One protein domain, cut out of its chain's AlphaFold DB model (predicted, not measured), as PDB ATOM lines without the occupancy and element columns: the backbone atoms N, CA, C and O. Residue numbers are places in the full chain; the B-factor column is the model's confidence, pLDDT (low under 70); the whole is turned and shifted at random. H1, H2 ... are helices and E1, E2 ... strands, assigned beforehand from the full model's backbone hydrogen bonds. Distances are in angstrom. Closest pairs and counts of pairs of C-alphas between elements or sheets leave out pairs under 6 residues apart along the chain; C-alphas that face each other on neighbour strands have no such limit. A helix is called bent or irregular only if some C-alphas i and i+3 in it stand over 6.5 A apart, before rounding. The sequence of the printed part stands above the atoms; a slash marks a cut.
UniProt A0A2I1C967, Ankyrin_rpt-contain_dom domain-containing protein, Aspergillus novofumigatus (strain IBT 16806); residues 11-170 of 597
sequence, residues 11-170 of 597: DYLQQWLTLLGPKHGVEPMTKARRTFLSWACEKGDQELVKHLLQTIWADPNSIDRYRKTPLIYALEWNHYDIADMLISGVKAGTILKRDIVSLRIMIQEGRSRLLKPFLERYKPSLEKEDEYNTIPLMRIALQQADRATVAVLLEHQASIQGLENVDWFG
ATOM      1  N   ASP A  11     142.494  96.524  85.128       56.00
ATOM      2  CA  ASP A  11     143.413  96.845  84.021       56.00
ATOM      3  C   ASP A  11     143.007  98.112  83.253       56.00
ATOM      4  O   ASP A  11     143.859  98.911  82.853       56.00
ATOM      5  N   TYR A  12     141.705  98.324  83.035       64.31
ATOM      6  CA  TYR A  12     141.230  99.414  82.180       64.31
ATOM      7  C   TYR A  12     141.549 100.805  82.766       64.31
ATOM      8  O   TYR A  12     141.811 101.750  82.016       64.31
ATOM      9  N   LEU A  13     141.575 100.933  84.097       58.38
ATOM     10  CA  LEU A  13     141.854 102.186  84.801       58.38
ATOM     11  C   LEU A  13     143.355 102.527  84.714       58.38
ATOM     12  O   LEU A  13     143.715 103.659  84.383       58.38
ATOM     13  N   GLN A  14     144.233 101.528  84.870       62.56
ATOM     14  CA  GLN A  14     145.676 101.656  84.608       62.56
ATOM     15  C   GLN A  14     145.971 102.001  83.138       62.56
ATOM     16  O   GLN A  14     146.817 102.855  82.849       62.56
ATOM     17  N   GLN A  15     145.241 101.401  82.191       64.31
ATOM     18  CA  GLN A  15     145.359 101.728  80.768       64.31
ATOM     19  C   GLN A  15     144.959 103.184  80.483       64.31
ATOM     20  O   GLN A  15     145.677 103.871  79.760       64.31
ATOM     21  N   TRP A  16     143.887 103.710  81.085       65.25
ATOM     22  CA  TRP A  16     143.533 105.129  80.935       65.25
ATOM     23  C   TRP A  16     144.552 106.075  81.580       65.25
ATOM     24  O   TRP A  16     144.924 107.070  80.957       65.25
ATOM     25  N   LEU A  17     145.047 105.770  82.784       62.72
ATOM     26  CA  LEU A  17     146.071 106.584  83.453       62.72
ATOM     27  C   LEU A  17     147.373 106.657  82.639       62.72
ATOM     28  O   LEU A  17     147.964 107.733  82.527       62.72
ATOM     29  N   THR A  18     147.791 105.547  82.024       66.38
ATOM     30  CA  THR A  18     148.993 105.492  81.173       66.38
ATOM     31  C   THR A  18     148.800 106.134  79.794       66.38
ATOM     32  O   THR A  18     149.738 106.756  79.296       66.38
ATOM     33  N   LEU A  19     147.602 106.061  79.192       63.62
ATOM     34  CA  LEU A  19     147.285 106.731  77.918       63.62
ATOM     35  C   LEU A  19     147.124 108.252  78.041       63.62
ATOM     36  O   LEU A  19     147.542 108.977  77.141       63.62
ATOM     37  N   LEU A  20     146.483 108.736  79.108       60.97
ATOM     38  CA  LEU A  20     146.151 110.157  79.269       60.97
ATOM     39  C   LEU A  20     147.281 110.929  79.967       60.97
ATOM     40  O   LEU A  20     147.654 112.023  79.536       60.97
ATOM     41  N   GLY A  21     147.854 110.342  81.021       55.62
ATOM     42  CA  GLY A  21     148.995 110.878  81.759       55.62
ATOM     43  C   GLY A  21     148.820 112.307  82.313       55.62
ATOM     44  O   GLY A  21     147.727 112.877  82.324       55.62
ATOM     45  N   PRO A  22     149.924 112.928  82.769       50.41
ATOM     46  CA  PRO A  22     149.935 114.310  83.255       50.41
ATOM     47  C   PRO A  22     150.133 115.355  82.137       50.41
ATOM     48  O   PRO A  22     150.284 116.536  82.430       50.41
ATOM     49  N   LYS A  23     150.209 114.942  80.861       50.56
ATOM     50  CA  LYS A  23     150.665 115.800  79.746       50.56
ATOM     51  C   LYS A  23     149.557 116.561  79.014       50.56
ATOM     52  O   LYS A  23     149.866 117.486  78.265       50.56
ATOM     53  N   HIS A  24     148.292 116.199  79.206       52.16
ATOM     54  CA  HIS A  24     147.168 116.865  78.550       52.16
ATOM     55  C   HIS A  24     146.495 117.858  79.504       52.16
ATOM     56  O   HIS A  24     145.754 117.474  80.399       52.16
ATOM     57  N   GLY A  25     146.750 119.154  79.297       56.34
ATOM     58  CA  GLY A  25     146.125 120.257  80.046       56.34
ATOM     59  C   GLY A  25     144.692 120.598  79.609       56.34
ATOM     60  O   GLY A  25     144.229 121.702  79.866       56.34
ATOM     61  N   VAL A  26     144.019 119.687  78.903       63.56
ATOM     62  CA  VAL A  26     142.643 119.820  78.404       63.56
ATOM     63  C   VAL A  26     141.939 118.496  78.676       63.56
ATOM     64  O   VAL A  26     142.502 117.442  78.380       63.56
ATOM     65  N   GLU A  27     140.726 118.544  79.231       70.50
ATOM     66  CA  GLU A  27     139.955 117.334  79.523       70.50
ATOM     67  C   GLU A  27     139.672 116.524  78.234       70.50
ATOM     68  O   GLU A  27     139.144 117.079  77.261       70.50
ATOM     69  N   PRO A  28     139.993 115.213  78.191       72.44
ATOM     70  CA  PRO A  28     139.698 114.366  77.043       72.44
ATOM     71  C   PRO A  28     138.193 114.266  76.788       72.44
ATOM     72  O   PRO A  28     137.385 114.213  77.716       72.44
ATOM     73  N   MET A  29     137.814 114.172  75.512       72.19
ATOM     74  CA  MET A  29     136.421 113.994  75.108       72.19
ATOM     75  C   MET A  29     136.200 112.654  74.406       72.19
ATOM     76  O   MET A  29     137.016 112.206  73.599       72.19
ATOM     77  N   THR A  30     135.057 112.027  74.680       72.69
ATOM     78  CA  THR A  30     134.609 110.809  73.991       72.69
ATOM     79  C   THR A  30     134.214 111.099  72.538       72.69
ATOM     80  O   THR A  30     134.016 112.252  72.141       72.69
ATOM     81  N   LYS A  31     133.984 110.050  71.730       67.94
ATOM     82  CA  LYS A  31     133.405 110.207  70.379       67.94
ATOM     83  C   LYS A  31     132.056 110.938  70.397       67.94
ATOM     84  O   LYS A  31     131.714 111.633  69.443       67.94
ATOM     85  N   ALA A  32     131.314 110.826  71.498       67.00
ATOM     86  CA  ALA A  32     130.060 111.534  71.722       67.00
ATOM     87  C   ALA A  32     130.235 113.006  72.160       67.00
ATOM     88  O   ALA A  32     129.241 113.630  72.528       67.00
ATOM     89  N   ARG A  33     131.459 113.566  72.132       72.94
ATOM     90  CA  ARG A  33     131.823 114.893  72.675       72.94
ATOM     91  C   ARG A  33     131.306 115.123  74.106       72.94
ATOM     92  O   ARG A  33     130.890 116.229  74.447       72.94
ATOM     93  N   ARG A  34     131.324 114.061  74.916       76.25
ATOM     94  CA  ARG A  34     131.185 114.130  76.378       76.25
ATOM     95  C   ARG A  34     132.568 114.275  76.980       76.25
ATOM     96  O   ARG A  34     133.501 113.663  76.459       76.25
ATOM     97  N   THR A  35     132.699 115.029  78.061       80.62
ATOM     98  CA  THR A  35     133.935 115.041  78.847       80.62
ATOM     99  C   THR A  35     134.170 113.679  79.503       80.62
ATOM    100  O   THR A  35     133.221 112.923  79.737       80.62
ATOM    101  N   PHE A  36     135.430 113.307  79.732       82.12
ATOM    102  CA  PHE A  36     135.757 111.969  80.231       82.12
ATOM    103  C   PHE A  36     135.195 111.727  81.640       82.12
ATOM    104  O   PHE A  36     134.662 110.649  81.907       82.12
ATOM    105  N   LEU A  37     135.181 112.761  82.491       86.38
ATOM    106  CA  LEU A  37     134.499 112.740  83.784       86.38
ATOM    107  C   LEU A  37     132.981 112.516  83.639       86.38
ATOM    108  O   LEU A  37     132.415 111.696  84.356       86.38
ATOM    109  N   SER A  38     132.325 113.151  82.659       86.00
ATOM    110  CA  SER A  38     130.895 112.926  82.374       86.00
ATOM    111  C   SER A  38     130.583 111.483  81.966       86.00
ATOM    112  O   SER A  38     129.556 110.935  82.365       86.00
ATOM    113  N   TRP A  39     131.467 110.847  81.191       86.44
ATOM    114  CA  TRP A  39     131.320 109.438  80.806       86.44
ATOM    115  C   TRP A  39     131.494 108.491  82.001       86.44
ATOM    116  O   TRP A  39     130.716 107.550  82.144       86.44
ATOM    117  N   ALA A  40     132.454 108.763  82.890       87.06
ATOM    118  CA  ALA A  40     132.630 108.001  84.127       87.06
ATOM    119  C   ALA A  40     131.383 108.084  85.032       87.06
ATOM    120  O   ALA A  40     130.886 107.058  85.503       87.06
ATOM    121  N   CYS A  41     130.807 109.283  85.182       88.88
ATOM    122  CA  CYS A  41     129.564 109.496  85.928       88.88
ATOM    123  C   CYS A  41     128.345 108.808  85.295       88.88
ATOM    124  O   CYS A  41     127.495 108.310  86.021       88.88
ATOM    125  N   GLU A  42     128.257 108.724  83.963       88.12
ATOM    126  CA  GLU A  42     127.236 107.929  83.255       88.12
ATOM    127  C   GLU A  42     127.415 106.412  83.470       88.12
ATOM    128  O   GLU A  42     126.436 105.662  83.486       88.12
ATOM    129  N   LYS A  43     128.657 105.929  83.621       86.38
ATOM    130  CA  LYS A  43     128.947 104.504  83.848       86.38
ATOM    131  C   LYS A  43     128.661 104.030  85.275       86.38
ATOM    132  O   LYS A  43     128.402 102.842  85.435       86.38
ATOM    133  N   GLY A  44     128.692 104.917  86.270       86.38
ATOM    134  CA  GLY A  44     128.545 104.542  87.683       86.38
ATOM    135  C   GLY A  44     129.837 104.051  88.343       86.38
ATOM    136  O   GLY A  44     129.785 103.476  89.426       86.38
ATOM    137  N   ASP A  45     131.002 104.261  87.718       85.44
ATOM    138  CA  ASP A  45     132.285 103.847  88.297       85.44
ATOM    139  C   ASP A  45     132.806 104.911  89.279       85.44
ATOM    140  O   ASP A  45     133.412 105.920  88.903       85.44
ATOM    141  N   GLN A  46     132.512 104.685  90.561       86.62
ATOM    142  CA  GLN A  46     132.833 105.593  91.660       86.62
ATOM    143  C   GLN A  46     134.347 105.785  91.848       86.62
ATOM    144  O   GLN A  46     134.795 106.906  92.105       86.62
ATOM    145  N   GLU A  47     135.147 104.725  91.697       84.19
ATOM    146  CA  GLU A  47     136.601 104.821  91.843       84.19
ATOM    147  C   GLU A  47     137.235 105.515  90.636       84.19
ATOM    148  O   GLU A  47     138.115 106.355  90.832       84.19
ATOM    149  N   LEU A  48     136.758 105.279  89.409       84.25
ATOM    150  CA  LEU A  48     137.192 106.051  88.242       84.25
ATOM    151  C   LEU A  48     136.910 107.547  88.436       84.25
ATOM    152  O   LEU A  48     137.824 108.350  88.267       84.25
ATOM    153  N   VAL A  49     135.692 107.940  88.831       86.00
ATOM    154  CA  VAL A  49     135.357 109.361  89.063       86.00
ATOM    155  C   VAL A  49     136.261 109.983  90.130       86.00
ATOM    156  O   VAL A  49     136.810 111.066  89.923       86.00
ATOM    157  N   LYS A  50     136.484 109.281  91.243       85.12
ATOM    158  CA  LYS A  50     137.361 109.703  92.343       85.12
ATOM    159  C   LYS A  50     138.810 109.918  91.896       85.12
ATOM    160  O   LYS A  50     139.397 110.944  92.240       85.12
ATOM    161  N   HIS A  51     139.373 109.009  91.096       81.69
ATOM    162  CA  HIS A  51     140.715 109.168  90.522       81.69
ATOM    163  C   HIS A  51     140.763 110.296  89.479       81.69
ATOM    164  O   HIS A  51     141.712 111.080  89.469       81.69
ATOM    165  N   LEU A  52     139.732 110.444  88.641       82.69
ATOM    166  CA  LEU A  52     139.646 111.530  87.661       82.69
ATOM    167  C   LEU A  52     139.609 112.905  88.331       82.69
ATOM    168  O   LEU A  52     140.370 113.785  87.934       82.69
ATOM    169  N   LEU A  53     138.815 113.078  89.389       83.69
ATOM    170  CA  LEU A  53     138.753 114.324  90.160       83.69
ATOM    171  C   LEU A  53     140.075 114.668  90.872       83.69
ATOM    172  O   LEU A  53     140.303 115.836  91.179       83.69
ATOM    173  N   GLN A  54     140.966 113.698  91.098       82.62
ATOM    174  CA  GLN A  54     142.327 113.946  91.599       82.62
ATOM    175  C   GLN A  54     143.307 114.391  90.497       82.62
ATOM    176  O   GLN A  54     144.351 114.968  90.812       82.62
ATOM    177  N   THR A  55     142.998 114.172  89.212       78.25
ATOM    178  CA  THR A  55     143.832 114.670  88.104       78.25
ATOM    179  C   THR A  55     143.781 116.195  88.000       78.25
ATOM    180  O   THR A  55     142.828 116.849  88.430       78.25
ATOM    181  N   ILE A  56     144.800 116.789  87.372       72.25
ATOM    182  CA  ILE A  56     144.870 118.243  87.171       72.25
ATOM    183  C   ILE A  56     143.767 118.724  86.211       72.25
ATOM    184  O   ILE A  56     143.130 119.738  86.490       72.25
ATOM    185  N   TRP A  57     143.498 117.989  85.125       77.62
ATOM    186  CA  TRP A  57     142.681 118.453  83.995       77.62
ATOM    187  C   TRP A  57     141.166 118.242  84.119       77.62
ATOM    188  O   TRP A  57     140.430 118.941  83.431       77.62
ATOM    189  N   ALA A  58     140.677 117.312  84.948       82.69
ATOM    190  CA  ALA A  58     139.235 117.061  85.049       82.69
ATOM    191  C   ALA A  58     138.526 118.190  85.816       82.69
ATOM    192  O   ALA A  58     138.939 118.518  86.931       82.69
ATOM    193  N   ASP A  59     137.457 118.762  85.263       82.94
ATOM    194  CA  ASP A  59     136.646 119.788  85.932       82.94
ATOM    195  C   ASP A  59     135.222 119.257  86.184       82.94
ATOM    196  O   ASP A  59     134.517 118.960  85.219       82.94
ATOM    197  N   PRO A  60     134.752 119.149  87.444       86.12
ATOM    198  CA  PRO A  60     133.372 118.747  87.738       86.12
ATOM    199  C   PRO A  60     132.310 119.698  87.166       86.12
ATOM    200  O   PRO A  60     131.154 119.299  87.053       86.12
ATOM    201  N   ASN A  61     132.689 120.918  86.779       86.44
ATOM    202  CA  ASN A  61     131.811 121.912  86.162       86.44
ATOM    203  C   ASN A  61     131.832 121.858  84.624       86.44
ATOM    204  O   ASN A  61     131.177 122.685  83.985       86.44
ATOM    205  N   SER A  62     132.563 120.917  84.007       85.75
ATOM    206  CA  SER A  62     132.704 120.867  82.551       85.75
ATOM    207  C   SER A  62     131.370 120.553  81.862       85.75
ATOM    208  O   SER A  62     130.697 119.568  82.164       85.75
ATOM    209  N   ILE A  63     130.956 121.427  80.937       85.44
ATOM    210  CA  ILE A  63     129.681 121.317  80.212       85.44
ATOM    211  C   ILE A  63     129.935 120.705  78.834       85.44
ATOM    212  O   ILE A  63     130.727 121.222  78.045       85.44
ATOM    213  N   ASP A  64     129.234 119.618  78.524       83.81
ATOM    214  CA  ASP A  64     129.376 118.907  77.256       83.81
ATOM    215  C   ASP A  64     128.482 119.445  76.116       83.81
ATOM    216  O   ASP A  64     127.693 120.383  76.273       83.81
ATOM    217  N   ARG A  65     128.556 118.812  74.931       82.88
ATOM    218  CA  ARG A  65     127.724 119.205  73.773       82.88
ATOM    219  C   ARG A  65     126.211 119.024  73.965       82.88
ATOM    220  O   ARG A  65     125.447 119.525  73.145       82.88
ATOM    221  N   TYR A  66     125.785 118.265  74.973       83.69
ATOM    222  CA  TYR A  66     124.385 118.038  75.336       83.69
ATOM    223  C   TYR A  66     123.929 118.995  76.449       83.69
ATOM    224  O   TYR A  66     122.830 118.831  76.984       83.69
ATOM    225  N   ARG A  67     124.768 119.981  76.808       85.69
ATOM    226  CA  ARG A  67     124.591 120.872  77.959       85.69
ATOM    227  C   ARG A  67     124.376 120.079  79.244       85.69
ATOM    228  O   ARG A  67     123.431 120.328  79.993       85.69
ATOM    229  N   LYS A  68     125.213 119.072  79.475       87.88
ATOM    230  CA  LYS A  68     125.231 118.264  80.693       87.88
ATOM    231  C   LYS A  68     126.596 118.365  81.354       87.88
ATOM    232  O   LYS A  68     127.623 118.409  80.684       87.88
ATOM    233  N   THR A  69     126.556 118.427  82.675       90.38
ATOM    234  CA  THR A  69     127.702 118.301  83.570       90.38
ATOM    235  C   THR A  69     127.833 116.844  84.033       90.38
ATOM    236  O   THR A  69     126.850 116.088  83.970       90.38
ATOM    237  N   PRO A  70     128.990 116.442  84.583       90.88
ATOM    238  CA  PRO A  70     129.163 115.137  85.212       90.88
ATOM    239  C   PRO A  70     128.114 114.819  86.289       90.88
ATOM    240  O   PRO A  70     127.619 113.694  86.352       90.88
ATOM    241  N   LEU A  71     127.724 115.806  87.100       91.00
ATOM    242  CA  LEU A  71     126.716 115.632  88.151       91.00
ATOM    243  C   LEU A  71     125.307 115.413  87.574       91.00
ATOM    244  O   LEU A  71     124.574 114.564  88.076       91.00
ATOM    245  N   ILE A  72     124.935 116.085  86.478       90.38
ATOM    246  CA  ILE A  72     123.653 115.814  85.803       90.38
ATOM    247  C   ILE A  72     123.628 114.388  85.235       90.38
ATOM    248  O   ILE A  72     122.597 113.728  85.333       90.38
ATOM    249  N   TYR A  73     124.750 113.872  84.720       91.31
ATOM    250  CA  TYR A  73     124.841 112.463  84.327       91.31
ATOM    251  C   TYR A  73     124.690 111.504  85.517       91.31
ATOM    252  O   TYR A  73     123.928 110.545  85.412       91.31
ATOM    253  N   ALA A  74     125.334 111.774  86.656       91.44
ATOM    254  CA  ALA A  74     125.158 110.955  87.858       91.44
ATOM    255  C   ALA A  74     123.687 110.929  88.332       91.44
ATOM    256  O   ALA A  74     123.159 109.864  88.648       91.44
ATOM    257  N   LEU A  75     122.999 112.077  88.309       90.75
ATOM    258  CA  LEU A  75     121.585 112.195  88.692       90.75
ATOM    259  C   LEU A  75     120.634 111.505  87.699       90.75
ATOM    260  O   LEU A  75     119.717 110.812  88.130       90.75
ATOM    261  N   GLU A  76     120.847 111.638  86.384       90.69
ATOM    262  CA  GLU A  76     120.006 110.980  85.365       90.69
ATOM    263  C   GLU A  76     120.058 109.448  85.427       90.69
ATOM    264  O   GLU A  76     119.068 108.788  85.107       90.69
ATOM    265  N   TRP A  77     121.193 108.886  85.847       90.56
ATOM    266  CA  TRP A  77     121.395 107.441  85.968       90.56
ATOM    267  C   TRP A  77     121.222 106.908  87.403       90.56
ATOM    268  O   TRP A  77     121.350 105.706  87.614       90.56
ATOM    269  N   ASN A  78     120.833 107.760  88.363       90.56
ATOM    270  CA  ASN A  78     120.643 107.438  89.788       90.56
ATOM    271  C   ASN A  78     121.920 106.989  90.531       90.56
ATOM    272  O   ASN A  78     121.835 106.336  91.572       90.56
ATOM    273  N   HIS A  79     123.105 107.365  90.041       92.06
ATOM    274  CA  HIS A  79     124.401 107.083  90.675       92.06
ATOM    275  C   HIS A  79     124.665 108.066  91.822       92.06
ATOM    276  O   HIS A  79     125.553 108.921  91.756       92.06
ATOM    277  N   TYR A  80     123.838 107.995  92.865       89.12
ATOM    278  CA  TYR A  80     123.817 109.004  93.921       89.12
ATOM    279  C   TYR A  80     125.137 109.115  94.694       89.12
ATOM    280  O   TYR A  80     125.518 110.222  95.041       89.12
ATOM    281  N   ASP A  81     125.890 108.030  94.884       89.94
ATOM    282  CA  ASP A  81     127.179 108.066  95.599       89.94
ATOM    283  C   ASP A  81     128.266 108.849  94.831       89.94
ATOM    284  O   ASP A  81     129.231 109.350  95.414       89.94
ATOM    285  N   ILE A  82     128.098 108.988  93.511       90.75
ATOM    286  CA  ILE A  82     128.915 109.851  92.647       90.75
ATOM    287  C   ILE A  82     128.417 111.299  92.717       90.75
ATOM    288  O   ILE A  82     129.224 112.229  92.748       90.75
ATOM    289  N   ALA A  83     127.100 111.505  92.777       89.69
ATOM    290  CA  ALA A  83     126.516 112.831  92.948       89.69
ATOM    291  C   ALA A  83     126.899 113.452  94.308       89.69
ATOM    292  O   ALA A  83     127.390 114.580  94.338       89.69
ATOM    293  N   ASP A  84     126.786 112.689  95.399       87.75
ATOM    294  CA  ASP A  84     127.254 113.050  96.741       87.75
ATOM    295  C   ASP A  84     128.736 113.488  96.706       87.75
ATOM    296  O   ASP A  84     129.076 114.557  97.217       87.75
ATOM    297  N   MET A  85     129.607 112.719  96.033       88.38
ATOM    298  CA  MET A  85     131.044 113.014  95.891       88.38
ATOM    299  C   MET A  85     131.327 114.304  95.102       88.38
ATOM    300  O   MET A  85     132.215 115.077  95.470       88.38
ATOM    301  N   LEU A  86     130.590 114.554  94.016       87.69
ATOM    302  CA  LEU A  86     130.742 115.764  93.200       87.69
ATOM    303  C   LEU A  86     130.293 117.030  93.946       87.69
ATOM    304  O   LEU A  86     130.839 118.105  93.698       87.69
ATOM    305  N   ILE A  87     129.336 116.901  94.868       85.19
ATOM    306  CA  ILE A  87     128.787 118.003  95.671       85.19
ATOM    307  C   ILE A  87     129.654 118.272  96.911       85.19
ATOM    308  O   ILE A  87     129.963 119.430  97.201       85.19
ATOM    309  N   SER A  88     130.116 117.228  97.616       83.88
ATOM    310  CA  SER A  88     131.104 117.379  98.699       83.88
ATOM    311  C   SER A  88     132.445 117.901  98.179       83.88
ATOM    312  O   SER A  88     133.158 118.630  98.871       83.88
ATOM    313  N   GLY A  89     132.775 117.521  96.944       82.88
ATOM    314  CA  GLY A  89     134.028 117.808  96.273       82.88
ATOM    315  C   GLY A  89     135.174 116.890  96.689       82.88
ATOM    316  O   GLY A  89     135.174 116.271  97.755       82.88
ATOM    317  N   VAL A  90     136.197 116.853  95.838       82.19
ATOM    318  CA  VAL A  90     137.452 116.127  96.050       82.19
ATOM    319  C   VAL A  90     138.600 117.133  96.130       82.19
ATOM    320  O   VAL A  90     138.685 118.073  95.338       82.19
ATOM    321  N   LYS A  91     139.498 116.958  97.105       78.06
ATOM    322  CA  LYS A  91     140.699 117.794  97.248       78.06
ATOM    323  C   LYS A  91     141.781 117.318  96.275       78.06
ATOM    324  O   LYS A  91     142.379 116.267  96.484       78.06
ATOM    325  N   ALA A  92     142.041 118.110  95.239       71.19
ATOM    326  CA  ALA A  92     143.110 117.910  94.269       71.19
ATOM    327  C   ALA A  92     144.262 118.877  94.594       71.19
ATOM    328  O   ALA A  92     144.289 120.028  94.151       71.19
ATOM    329  N   GLY A  93     145.193 118.431  95.443       74.38
ATOM    330  CA  GLY A  93     146.245 119.292  95.989       74.38
ATOM    331  C   GLY A  93     145.660 120.405  96.865       74.38
ATOM    332  O   GLY A  93     144.991 120.131  97.859       74.38
ATOM    333  N   THR A  94     145.905 121.664  96.495       71.12
ATOM    334  CA  THR A  94     145.376 122.854  97.189       71.12
ATOM    335  C   THR A  94     143.958 123.250  96.760       71.12
ATOM    336  O   THR A  94     143.362 124.117  97.395       71.12
ATOM    337  N   ILE A  95     143.403 122.638  95.708       76.44
ATOM    338  CA  ILE A  95     142.116 123.023  95.109       76.44
ATOM    339  C   ILE A  95     141.027 122.022  95.518       76.44
ATOM    340  O   ILE A  95     141.199 120.812  95.374       76.44
ATOM    341  N   LEU A  96     139.879 122.516  95.992       80.81
ATOM    342  CA  LEU A  96     138.673 121.702  96.168       80.81
ATOM    343  C   LEU A  96     137.876 121.695  94.858       80.81
ATOM    344  O   LEU A  96     137.273 122.703  94.494       80.81
ATOM    345  N   LYS A  97     137.854 120.559  94.160       81.06
ATOM    346  CA  LYS A  97     137.046 120.366  92.952       81.06
ATOM    347  C   LYS A  97     135.663 119.849  93.342       81.06
ATOM    348  O   LYS A  97     135.535 118.693  93.733       81.06
ATOM    349  N   ARG A  98     134.646 120.705  93.226       83.88
ATOM    350  CA  ARG A  98     133.218 120.388  93.399       83.88
ATOM    351  C   ARG A  98     132.394 120.984  92.259       83.88
ATOM    352  O   ARG A  98     132.847 121.944  91.630       83.88
ATOM    353  N   ASP A  99     131.197 120.458  92.032       84.00
ATOM    354  CA  ASP A  99     130.203 121.149  91.210       84.00
ATOM    355  C   ASP A  99     129.681 122.409  91.920       84.00
ATOM    356  O   ASP A  99     129.422 122.405  93.126       84.00
ATOM    357  N   ILE A 100     129.524 123.479  91.144       80.81
ATOM    358  CA  ILE A 100     128.731 124.669  91.476       80.81
ATOM    359  C   ILE A 100     127.802 125.091  90.319       80.81
ATOM    360  O   ILE A 100     127.042 126.041  90.462       80.81
ATOM    361  N   VAL A 101     127.853 124.425  89.157       82.62
ATOM    362  CA  VAL A 101     127.176 124.876  87.923       82.62
ATOM    363  C   VAL A 101     125.922 124.052  87.596       82.62
ATOM    364  O   VAL A 101     125.011 124.547  86.922       82.62
ATOM    365  N   SER A 102     125.808 122.813  88.081       86.75
ATOM    366  CA  SER A 102     124.744 121.891  87.657       86.75
ATOM    367  C   SER A 102     123.339 122.347  88.028       86.75
ATOM    368  O   SER A 102     122.420 122.141  87.238       86.75
ATOM    369  N   LEU A 103     123.156 123.002  89.180       85.56
ATOM    370  CA  LEU A 103     121.860 123.560  89.585       85.56
ATOM    371  C   LEU A 103     121.334 124.552  88.534       85.56
ATOM    372  O   LEU A 103     120.205 124.422  88.053       85.56
ATOM    373  N   ARG A 104     122.187 125.487  88.103       82.38
ATOM    374  CA  ARG A 104     121.852 126.467  87.064       82.38
ATOM    375  C   ARG A 104     121.585 125.810  85.712       82.38
ATOM    376  O   ARG A 104     120.656 126.227  85.027       82.38
ATOM    377  N   ILE A 105     122.340 124.776  85.335       84.75
ATOM    378  CA  ILE A 105     122.134 124.052  84.068       84.75
ATOM    379  C   ILE A 105     120.853 123.204  84.093       84.75
ATOM    380  O   ILE A 105     120.165 123.124  83.078       84.75
ATOM    381  N   MET A 106     120.468 122.619  85.232       87.19
ATOM    382  CA  MET A 106     119.167 121.950  85.366       87.19
ATOM    383  C   MET A 106     118.007 122.928  85.155       87.19
ATOM    384  O   MET A 106     117.050 122.580  84.469       87.19
ATOM    385  N   ILE A 107     118.119 124.155  85.671       85.69
ATOM    386  CA  ILE A 107     117.127 125.222  85.479       85.69
ATOM    387  C   ILE A 107     117.125 125.721  84.026       85.69
ATOM    388  O   ILE A 107     116.078 125.720  83.393       85.69
ATOM    389  N   GLN A 108     118.289 126.076  83.467       84.06
ATOM    390  CA  GLN A 108     118.424 126.607  82.099       84.06
ATOM    391  C   GLN A 108     117.966 125.644  80.996       84.06
ATOM    392  O   GLN A 108     117.703 126.086  79.879       84.06
ATOM    393  N   GLU A 109     117.888 124.349  81.290       85.06
ATOM    394  CA  GLU A 109     117.507 123.300  80.345       85.06
ATOM    395  C   GLU A 109     116.142 122.663  80.692       85.06
ATOM    396  O   GLU A 109     115.823 121.585  80.185       85.06
ATOM    397  N   GLY A 110     115.348 123.291  81.574       81.00
ATOM    398  CA  GLY A 110     113.990 122.854  81.935       81.00
ATOM    399  C   GLY A 110     113.913 121.484  82.627       81.00
ATOM    400  O   GLY A 110     112.909 120.777  82.526       81.00
ATOM    401  N   ARG A 111     114.982 121.052  83.309       84.31
ATOM    402  CA  ARG A 111     115.139 119.692  83.871       84.31
ATOM    403  C   ARG A 111     114.507 119.550  85.260       84.31
ATOM    404  O   ARG A 111     115.055 118.886  86.139       84.31
ATOM    405  N   SER A 112     113.313 120.117  85.432       78.69
ATOM    406  CA  SER A 112     112.496 120.090  86.660       78.69
ATOM    407  C   SER A 112     112.355 118.698  87.301       78.69
ATOM    408  O   SER A 112     112.339 118.583  88.525       78.69
ATOM    409  N   ARG A 113     112.347 117.626  86.491       83.88
ATOM    410  CA  ARG A 113     112.336 116.219  86.951       83.88
ATOM    411  C   ARG A 113     113.537 115.825  87.820       83.88
ATOM    412  O   ARG A 113     113.375 114.993  88.703       83.88
ATOM    413  N   LEU A 114     114.720 116.380  87.551       85.56
ATOM    414  CA  LEU A 114     115.934 116.151  88.348       85.56
ATOM    415  C   LEU A 114     116.022 117.141  89.514       85.56
ATOM    416  O   LEU A 114     116.545 116.808  90.575       85.56
ATOM    417  N   LEU A 115     115.482 118.349  89.318       85.62
ATOM    418  CA  LEU A 115     115.584 119.455  90.264       85.62
ATOM    419  C   LEU A 115     114.937 119.138  91.619       85.62
ATOM    420  O   LEU A 115     115.559 119.405  92.642       85.62
ATOM    421  N   LYS A 116     113.734 118.545  91.652       82.44
ATOM    422  CA  LYS A 116     113.068 118.242  92.933       82.44
ATOM    423  C   LYS A 116     113.827 117.196  93.775       82.44
ATOM    424  O   LYS A 116     114.227 117.557  94.881       82.44
ATOM    425  N   PRO A 117     114.159 115.987  93.269       84.12
ATOM    426  CA  PRO A 117     114.977 115.028  94.021       84.12
ATOM    427  C   PRO A 117     116.339 115.590  94.457       84.12
ATOM    428  O   PRO A 117     116.842 115.251  95.528       84.12
ATOM    429  N   PHE A 118     116.935 116.471  93.646       86.38
ATOM    430  CA  PHE A 118     118.183 117.154  93.980       86.38
ATOM    431  C   PHE A 118     118.022 118.111  95.173       86.38
ATOM    432  O   PHE A 118     118.780 118.018  96.140       86.38
ATOM    433  N   LEU A 119     117.032 119.006  95.156       84.50
ATOM    434  CA  LEU A 119     116.814 119.949  96.258       84.50
ATOM    435  C   LEU A 119     116.338 119.251  97.544       84.50
ATOM    436  O   LEU A 119     116.759 119.642  98.632       84.50
ATOM    437  N   GLU A 120     115.535 118.189  97.435       83.56
ATOM    438  CA  GLU A 120     115.107 117.359  98.569       83.56
ATOM    439  C   GLU A 120     116.283 116.647  99.258       83.56
ATOM    440  O   GLU A 120     116.392 116.708 100.488       83.56
ATOM    441  N   ARG A 121     117.176 116.002  98.485       81.94
ATOM    442  CA  ARG A 121     118.337 115.252  99.008       81.94
ATOM    443  C   ARG A 121     119.437 116.170  99.536       81.94
ATOM    444  O   ARG A 121     119.939 115.934 100.630       81.94
ATOM    445  N   TYR A 122     119.822 117.190  98.767       78.44
ATOM    446  CA  TYR A 122     121.049 117.956  99.027       78.44
ATOM    447  C   TYR A 122     120.836 119.279  99.755       78.44
ATOM    448  O   TYR A 122     121.788 119.785 100.343       78.44
ATOM    449  N   LYS A 123     119.620 119.843  99.715       73.94
ATOM    450  CA  LYS A 123     119.260 121.128 100.342       73.94
ATOM    451  C   LYS A 123     120.333 122.227 100.154       73.94
ATOM    452  O   LYS A 123     120.781 122.809 101.144       73.94
ATOM    453  N   PRO A 124     120.779 122.504  98.910       69.75
ATOM    454  CA  PRO A 124     121.741 123.574  98.653       69.75
ATOM    455  C   PRO A 124     121.168 124.922  99.112       69.75
ATOM    456  O   PRO A 124     119.958 125.142  99.064       69.75
ATOM    457  N   SER A 125     122.031 125.837  99.551       64.56
ATOM    458  CA  SER A 125     121.622 127.121 100.132       64.56
ATOM    459  C   SER A 125     121.131 128.115  99.071       64.56
ATOM    460  O   SER A 125     121.877 129.006  98.667       64.56
ATOM    461  N   LEU A 126     119.871 127.985  98.642       66.62
ATOM    462  CA  LEU A 126     119.241 128.836  97.616       66.62
ATOM    463  C   LEU A 126     119.073 130.316  98.024       66.62
ATOM    464  O   LEU A 126     118.752 131.151  97.181       66.62
ATOM    465  N   GLU A 127     119.295 130.648  99.300       53.91
ATOM    466  CA  GLU A 127     119.389 132.032  99.794       53.91
ATOM    467  C   GLU A 127     120.622 132.759  99.237       53.91
ATOM    468  O   GLU A 127     120.581 133.959  98.969       53.91
ATOM    469  N   LYS A 128     121.725 132.019  99.064       54.44
ATOM    470  CA  LYS A 128     122.982 132.493  98.487       54.44
ATOM    471  C   LYS A 128     123.084 131.976  97.060       54.44
ATOM    472  O   LYS A 128     123.853 131.058  96.779       54.44
ATOM    473  N   GLU A 129     122.276 132.562  96.176       57.41
ATOM    474  CA  GLU A 129     122.493 132.448  94.730       57.41
ATOM    475  C   GLU A 129     123.954 132.787  94.400       57.41
ATOM    476  O   GLU A 129     124.539 133.642  95.068       57.41
ATOM    477  N   ASP A 130     124.547 132.088  93.424       52.53
ATOM    478  CA  ASP A 130     126.004 132.032  93.273       52.53
ATOM    479  C   ASP A 130     126.656 133.420  93.348       52.53
ATOM    480  O   ASP A 130     126.423 134.275  92.495       52.53
ATOM    481  N   GLU A 131     127.578 133.588  94.301       46.69
ATOM    482  CA  GLU A 131     128.367 134.809  94.570       46.69
ATOM    483  C   GLU A 131     129.232 135.271  93.365       46.69
ATOM    484  O   GLU A 131     129.932 136.280  93.414       46.69
ATOM    485  N   TYR A 132     129.152 134.526  92.258       50.28
ATOM    486  CA  TYR A 132     129.859 134.686  90.993       50.28
ATOM    487  C   TYR A 132     128.936 134.975  89.786       50.28
ATOM    488  O   TYR A 132     129.448 135.159  88.682       50.28
ATOM    489  N   ASN A 133     127.601 134.997  89.941       59.59
ATOM    490  CA  ASN A 133     126.644 135.104  88.828       59.59
ATOM    491  C   ASN A 133     125.703 136.319  88.918       59.59
ATOM    492  O   ASN A 133     125.151 136.645  89.960       59.59
ATOM    493  N   THR A 134     125.463 136.968  87.775       63.03
ATOM    494  CA  THR A 134     124.719 138.241  87.668       63.03
ATOM    495  C   THR A 134     123.213 138.105  87.402       63.03
ATOM    496  O   THR A 134     122.526 139.112  87.229       63.03
ATOM    497  N   ILE A 135     122.682 136.881  87.311       70.19
ATOM    498  CA  ILE A 135     121.279 136.610  86.956       70.19
ATOM    499  C   ILE A 135     120.703 135.590  87.952       70.19
ATOM    500  O   ILE A 135     121.157 134.443  87.917       70.19
ATOM    501  N   PRO A 136     119.695 135.968  88.767       76.88
ATOM    502  CA  PRO A 136     118.990 135.057  89.667       76.88
ATOM    503  C   PRO A 136     118.461 133.798  88.975       76.88
ATOM    504  O   PRO A 136     117.949 133.850  87.852       76.88
ATOM    505  N   LEU A 137     118.510 132.668  89.673       79.44
ATOM    506  CA  LEU A 137     117.990 131.376  89.227       79.44
ATOM    507  C   LEU A 137     116.487 131.459  88.929       79.44
ATOM    508  O   LEU A 137     116.021 130.952  87.906       79.44
ATOM    509  N   MET A 138     115.743 132.180  89.771       78.94
ATOM    510  CA  MET A 138     114.315 132.433  89.572       78.94
ATOM    511  C   MET A 138     114.041 133.277  88.311       78.94
ATOM    512  O   MET A 138     113.097 132.984  87.577       78.94
ATOM    513  N   ARG A 139     114.898 134.262  87.979       78.81
ATOM    514  CA  ARG A 139     114.775 135.075  86.746       78.81
ATOM    515  C   ARG A 139     114.867 134.198  85.493       78.81
ATOM    516  O   ARG A 139     114.098 134.392  84.556       78.81
ATOM    517  N   ILE A 140     115.767 133.211  85.491       77.94
ATOM    518  CA  ILE A 140     115.925 132.256  84.381       77.94
ATOM    519  C   ILE A 140     114.652 131.413  84.211       77.94
ATOM    520  O   ILE A 140     114.127 131.306  83.104       77.94
ATOM    521  N   ALA A 141     114.130 130.848  85.304       80.50
ATOM    522  CA  ALA A 141     112.936 130.002  85.274       80.50
ATOM    523  C   ALA A 141     111.676 130.766  84.811       80.50
ATOM    524  O   ALA A 141     110.882 130.242  84.025       80.50
ATOM    525  N   LEU A 142     111.529 132.028  85.237       77.81
ATOM    526  CA  LEU A 142     110.469 132.934  84.788       77.81
ATOM    527  C   LEU A 142     110.579 133.244  83.285       77.81
ATOM    528  O   LEU A 142     109.598 133.067  82.563       77.81
ATOM    529  N   GLN A 143     111.769 133.612  82.794       77.19
ATOM    530  CA  GLN A 143     112.020 133.912  81.371       77.19
ATOM    531  C   GLN A 143     111.743 132.728  80.432       77.19
ATOM    532  O   GLN A 143     111.366 132.935  79.279       77.19
ATOM    533  N   GLN A 144     111.919 131.492  80.908       76.69
ATOM    534  CA  GLN A 144     111.637 130.270  80.145       76.69
ATOM    535  C   GLN A 144     110.181 129.790  80.249       76.69
ATOM    536  O   GLN A 144     109.800 128.839  79.566       76.69
ATOM    537  N   ALA A 145     109.365 130.435  81.088       75.50
ATOM    538  CA  ALA A 145     107.993 130.044  81.403       75.50
ATOM    539  C   ALA A 145     107.826 128.620  81.982       75.50
ATOM    540  O   ALA A 145     106.724 128.059  81.942       75.50
ATOM    541  N   ASP A 146     108.883 128.039  82.561       78.94
ATOM    542  CA  ASP A 146     108.817 126.709  83.175       78.94
ATOM    543  C   ASP A 146     108.142 126.775  84.554       78.94
ATOM    544  O   ASP A 146     108.779 126.910  85.603       78.94
ATOM    545  N   ARG A 147     106.812 126.623  84.541       78.88
ATOM    546  CA  ARG A 147     105.984 126.517  85.752       78.88
ATOM    547  C   ARG A 147     106.455 125.413  86.709       78.88
ATOM    548  O   ARG A 147     106.274 125.571  87.910       78.88
ATOM    549  N   ALA A 148     107.021 124.306  86.220       81.44
ATOM    550  CA  ALA A 148     107.454 123.206  87.084       81.44
ATOM    551  C   ALA A 148     108.747 123.559  87.829       81.44
ATOM    552  O   ALA A 148     108.861 123.293  89.023       81.44
ATOM    553  N   THR A 149     109.691 124.223  87.158       83.44
ATOM    554  CA  THR A 149     110.906 124.735  87.808       83.44
ATOM    555  C   THR A 149     110.597 125.878  88.781       83.44
ATOM    556  O   THR A 149     111.111 125.856  89.897       83.44
ATOM    557  N   VAL A 150     109.709 126.827  88.443       82.94
ATOM    558  CA  VAL A 150     109.312 127.894  89.394       82.94
ATOM    559  C   VAL A 150     108.565 127.332  90.611       82.94
ATOM    560  O   VAL A 150     108.800 127.800  91.723       82.94
ATOM    561  N   ALA A 151     107.743 126.288  90.445       80.25
ATOM    562  CA  ALA A 151     107.110 125.592  91.570       80.25
ATOM    563  C   ALA A 151     108.134 125.015  92.552       80.25
ATOM    564  O   ALA A 151     108.070 125.293  93.746       80.25
ATOM    565  N   VAL A 152     109.115 124.273  92.036       82.62
ATOM    566  CA  VAL A 152     110.166 123.644  92.845       82.62
ATOM    567  C   VAL A 152     111.073 124.692  93.511       82.62
ATOM    568  O   VAL A 152     111.455 124.527  94.666       82.62
ATOM    569  N   LEU A 153     111.376 125.808  92.840       82.62
ATOM    570  CA  LEU A 153     112.154 126.898  93.441       82.62
ATOM    571  C   LEU A 153     111.389 127.642  94.552       82.62
ATOM    572  O   LEU A 153     111.999 127.999  95.558       82.62
ATOM    573  N   LEU A 154     110.075 127.849  94.414       78.88
ATOM    574  CA  LEU A 154     109.251 128.447  95.474       78.88
ATOM    575  C   LEU A 154     109.043 127.495  96.663       78.88
ATOM    576  O   LEU A 154     109.126 127.931  97.808       78.88
ATOM    577  N   GLU A 155     108.843 126.198  96.409       78.81
ATOM    578  CA  GLU A 155     108.726 125.158  97.443       78.81
ATOM    579  C   GLU A 155     109.977 125.082  98.337       78.81
ATOM    580  O   GLU A 155     109.867 124.907  99.550       78.81
ATOM    581  N   HIS A 156     111.162 125.292  97.755       78.62
ATOM    582  CA  HIS A 156     112.446 125.325  98.463       78.62
ATOM    583  C   HIS A 156     112.921 126.740  98.862       78.62
ATOM    584  O   HIS A 156     114.095 126.911  99.184       78.62
ATOM    585  N   GLN A 157     112.031 127.744  98.872       76.00
ATOM    586  CA  GLN A 157     112.309 129.116  99.337       76.00
ATOM    587  C   GLN A 157     113.518 129.794  98.650       76.00
ATOM    588  O   GLN A 157     114.299 130.500  99.286       76.00
ATOM    589  N   ALA A 158     113.678 129.595  97.337       75.00
ATOM    590  CA  ALA A 158     114.724 130.259  96.560       75.00
ATOM    591  C   ALA A 158     114.616 131.793  96.614       75.00
ATOM    592  O   ALA A 158     113.517 132.349  96.692       75.00
ATOM    593  N   SER A 159     115.759 132.482  96.525       71.38
ATOM    594  CA  SER A 159     115.803 133.946  96.586       71.38
ATOM    595  C   SER A 159     114.926 134.620  95.520       71.38
ATOM    596  O   SER A 159     114.919 134.258  94.343       71.38
ATOM    597  N   ILE A 160     114.201 135.650  95.959       69.62
ATOM    598  CA  ILE A 160     113.398 136.564  95.127       69.62
ATOM    599  C   ILE A 160     114.108 137.937  95.010       69.62
ATOM    600  O   ILE A 160     113.641 138.847  94.323       69.62
ATOM    601  N   GLN A 161     115.264 138.107  95.664       64.81
ATOM    602  CA  GLN A 161     116.008 139.368  95.665       64.81
ATOM    603  C   GLN A 161     116.531 139.714  94.262       64.81
ATOM    604  O   GLN A 161     116.837 138.847  93.450       64.81
ATOM    605  N   GLY A 162     116.590 141.009  93.942       63.38
ATOM    606  CA  GLY A 162     117.004 141.482  92.615       63.38
ATOM    607  C   GLY A 162     115.988 141.257  91.482       63.38
ATOM    608  O   GLY A 162     116.208 141.781  90.388       63.38
ATOM    609  N   LEU A 163     114.873 140.552  91.721       67.19
ATOM    610  CA  LEU A 163     113.733 140.505  90.800       67.19
ATOM    611  C   LEU A 163     112.896 141.779  90.895       67.19
ATOM    612  O   LEU A 163     112.676 142.325  91.981       67.19
ATOM    613  N   GLU A 164     112.390 142.220  89.754       62.09
ATOM    614  CA  GLU A 164     111.415 143.294  89.616       62.09
ATOM    615  C   GLU A 164     110.042 142.736  89.234       62.09
ATOM    616  O   GLU A 164     109.898 141.586  88.816       62.09
ATOM    617  N   ASN A 165     109.013 143.581  89.302       56.94
ATOM    618  CA  ASN A 165     107.677 143.227  88.821       56.94
ATOM    619  C   ASN A 165     107.696 142.817  87.329       56.94
ATOM    620  O   ASN A 165     106.928 141.955  86.912       56.94
ATOM    621  N   VAL A 166     108.625 143.367  86.537       55.81
ATOM    622  CA  VAL A 166     108.814 143.018  85.118       55.81
ATOM    623  C   VAL A 166     109.351 141.589  84.924       55.81
ATOM    624  O   VAL A 166     109.054 140.975  83.904       55.81
ATOM    625  N   ASP A 167     110.062 141.002  85.893       61.44
ATOM    626  CA  ASP A 167     110.511 139.601  85.789       61.44
ATOM    627  C   ASP A 167     109.375 138.607  86.032       61.44
ATOM    628  O   ASP A 167     109.295 137.573  85.372       61.44
ATOM    629  N   TRP A 168     108.489 138.926  86.978       59.47
ATOM    630  CA  TRP A 168     107.326 138.101  87.299       59.47
ATOM    631  C   TRP A 168     106.212 138.226  86.253       59.47
ATOM    632  O   TRP A 168     105.551 137.236  85.944       59.47
ATOM    633  N   PHE A 169     105.993 139.432  85.721       56.47
ATOM    634  CA  PHE A 169     104.769 139.793  84.996       56.47
ATOM    635  C   PHE A 169     105.008 140.445  83.618       56.47
ATOM    636  O   PHE A 169     104.052 140.765  82.911       56.47
ATOM    637  N   GLY A 170     106.263 140.672  83.221       49.16
ATOM    638  CA  GLY A 170     106.610 141.360  81.976       49.16
ATOM    639  C   GLY A 170     106.619 140.473  80.722       49.16
ATOM    640  O   GLY A 170     106.520 139.246  80.790       49.16
TER     641      GLY A 170
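AT A GLANCE: This is residues 11 to 170 of the 597 residues of the protein "Ankyrin_rpt-contain_dom domain-containing protein" of Aspergillus novofumigatus (strain IBT 16806) (UniProt A0A2I1C967). What would one see first in this model? Four helical hairpins, H2 with H3, H4 with H5, H6 with H7 and H8 with H9, are stacked one after another like a short solenoid, with H1 at one end of the row and H10 at the other. H2, H4, H6 and H8 make one layer and H3, H5, H7 and H9 the other, the joint between the second and third hairpins is the looser one, with a turn between H4 and H6, and the small hairpin of strands E1 and E2 packs beside residues 49 to 54 of H3. What is it made of, and how large is it? The printed part has 160 residues with ten named helices and two named strands, in the order H1 H2 H3 H4 H5 E1 E2 H6 H7 H8 H9 H10; the class is mostly helix, and the sheet E1 - E2 is antiparallel. It is compact by its radius of gyration of the C-alphas, 17.0 A, yet elongated in outline, spanning 57 by 29 by 26 A.

IN THESE COORDINATES: Where do the first elements lie? H1 holds residues 11 to 20, 14.4 A from first to last C-alpha, and C-alpha 11 is at (143.413, 96.845, 84.021). H2 holds residues 36 to 43, H3 residues 46 to 54 over 12.6 A, H4 residues 70 to 76 and H5 residues 80 to 88 over 12.1 A. Where are the strands and the later helices? E1 is residues 90 to 92 and E2 residues 95 to 97; H6 is residues 102 to 108, and H7, the longest helix, is residues 112 to 122 over 15.2 A. H7 is neither bent nor irregular, but only just: C-alphas 113 and 116 are 6.4 A apart. H8 is residues 137 to 143, H9 residues 147 to 155 over 12.1 A, and H10 residues 165 to 169, with C-alpha 169 at (104.769, 139.793, 84.996).

HOW THE PARTS SIT: How do H1, H2 and H3 stand? H1 is close to H3 but not clearly touching, the closest C-alphas being those of Leu 13 and Leu 48, 7.0 A apart. H2 and H3 form a helical hairpin and touch, closest at the C-alphas of Ala 40 and Val 49, 5.8 A, at a shallow tilt of 14 degrees, opposite ways. What comes next to them? H2 touches H4, closest at the C-alphas of Ser 38 and Pro 70, 4.0 A; H3 touches H5, closest at those of Gln 46 and Ile 82, 5.9 A. In the hairpin E1 and E2, N 90 and O 97 are 2.9 A apart and N 92 and O 95 are 2.8 A apart, within hydrogen-bond range; the closest C-alphas of H3 and E1 are those of Gln 54 and Ala 92, 4.8 A. How does H6 follow on, and what lies beyond? H4 and H6 only just touch, with 3 pairs of C-alphas within 8 A, closest at those of Ile 72 and Ser 102, 6.4 A, while H5 and H7 are near each other. H6 touches H8, closest at the C-alphas of Ile 107 and Ala 141, 6.4 A; H7 touches H9, closest at those of Ser 112 and Thr 149, 5.0 A; H8 touches H10, closest at those of Arg 139 and Asp 167, 6.3 A. Are the helix backbones complete? Every O i to N i+4 pair is within hydrogen-bond range in H1, H2, H3, H4, H5, H6, H8, H9 and H10, and 6 of 7 are in H7.

THE WHOLE: How far does it reach? The two C-alphas farthest apart, those of Asp 11 and Asn 165, are 58.7 A apart, and the printed part has no cut. Which links are long, and where is confidence low? The links H1 to H2, H3 to H4 and H7 to H8 are long, with 15, 15 and 14 residues. The mean pLDDT of the printed part is 76.9, and residues 11 to 26, 31 to 32, 124 to 134 and 160 to 170 are under 70.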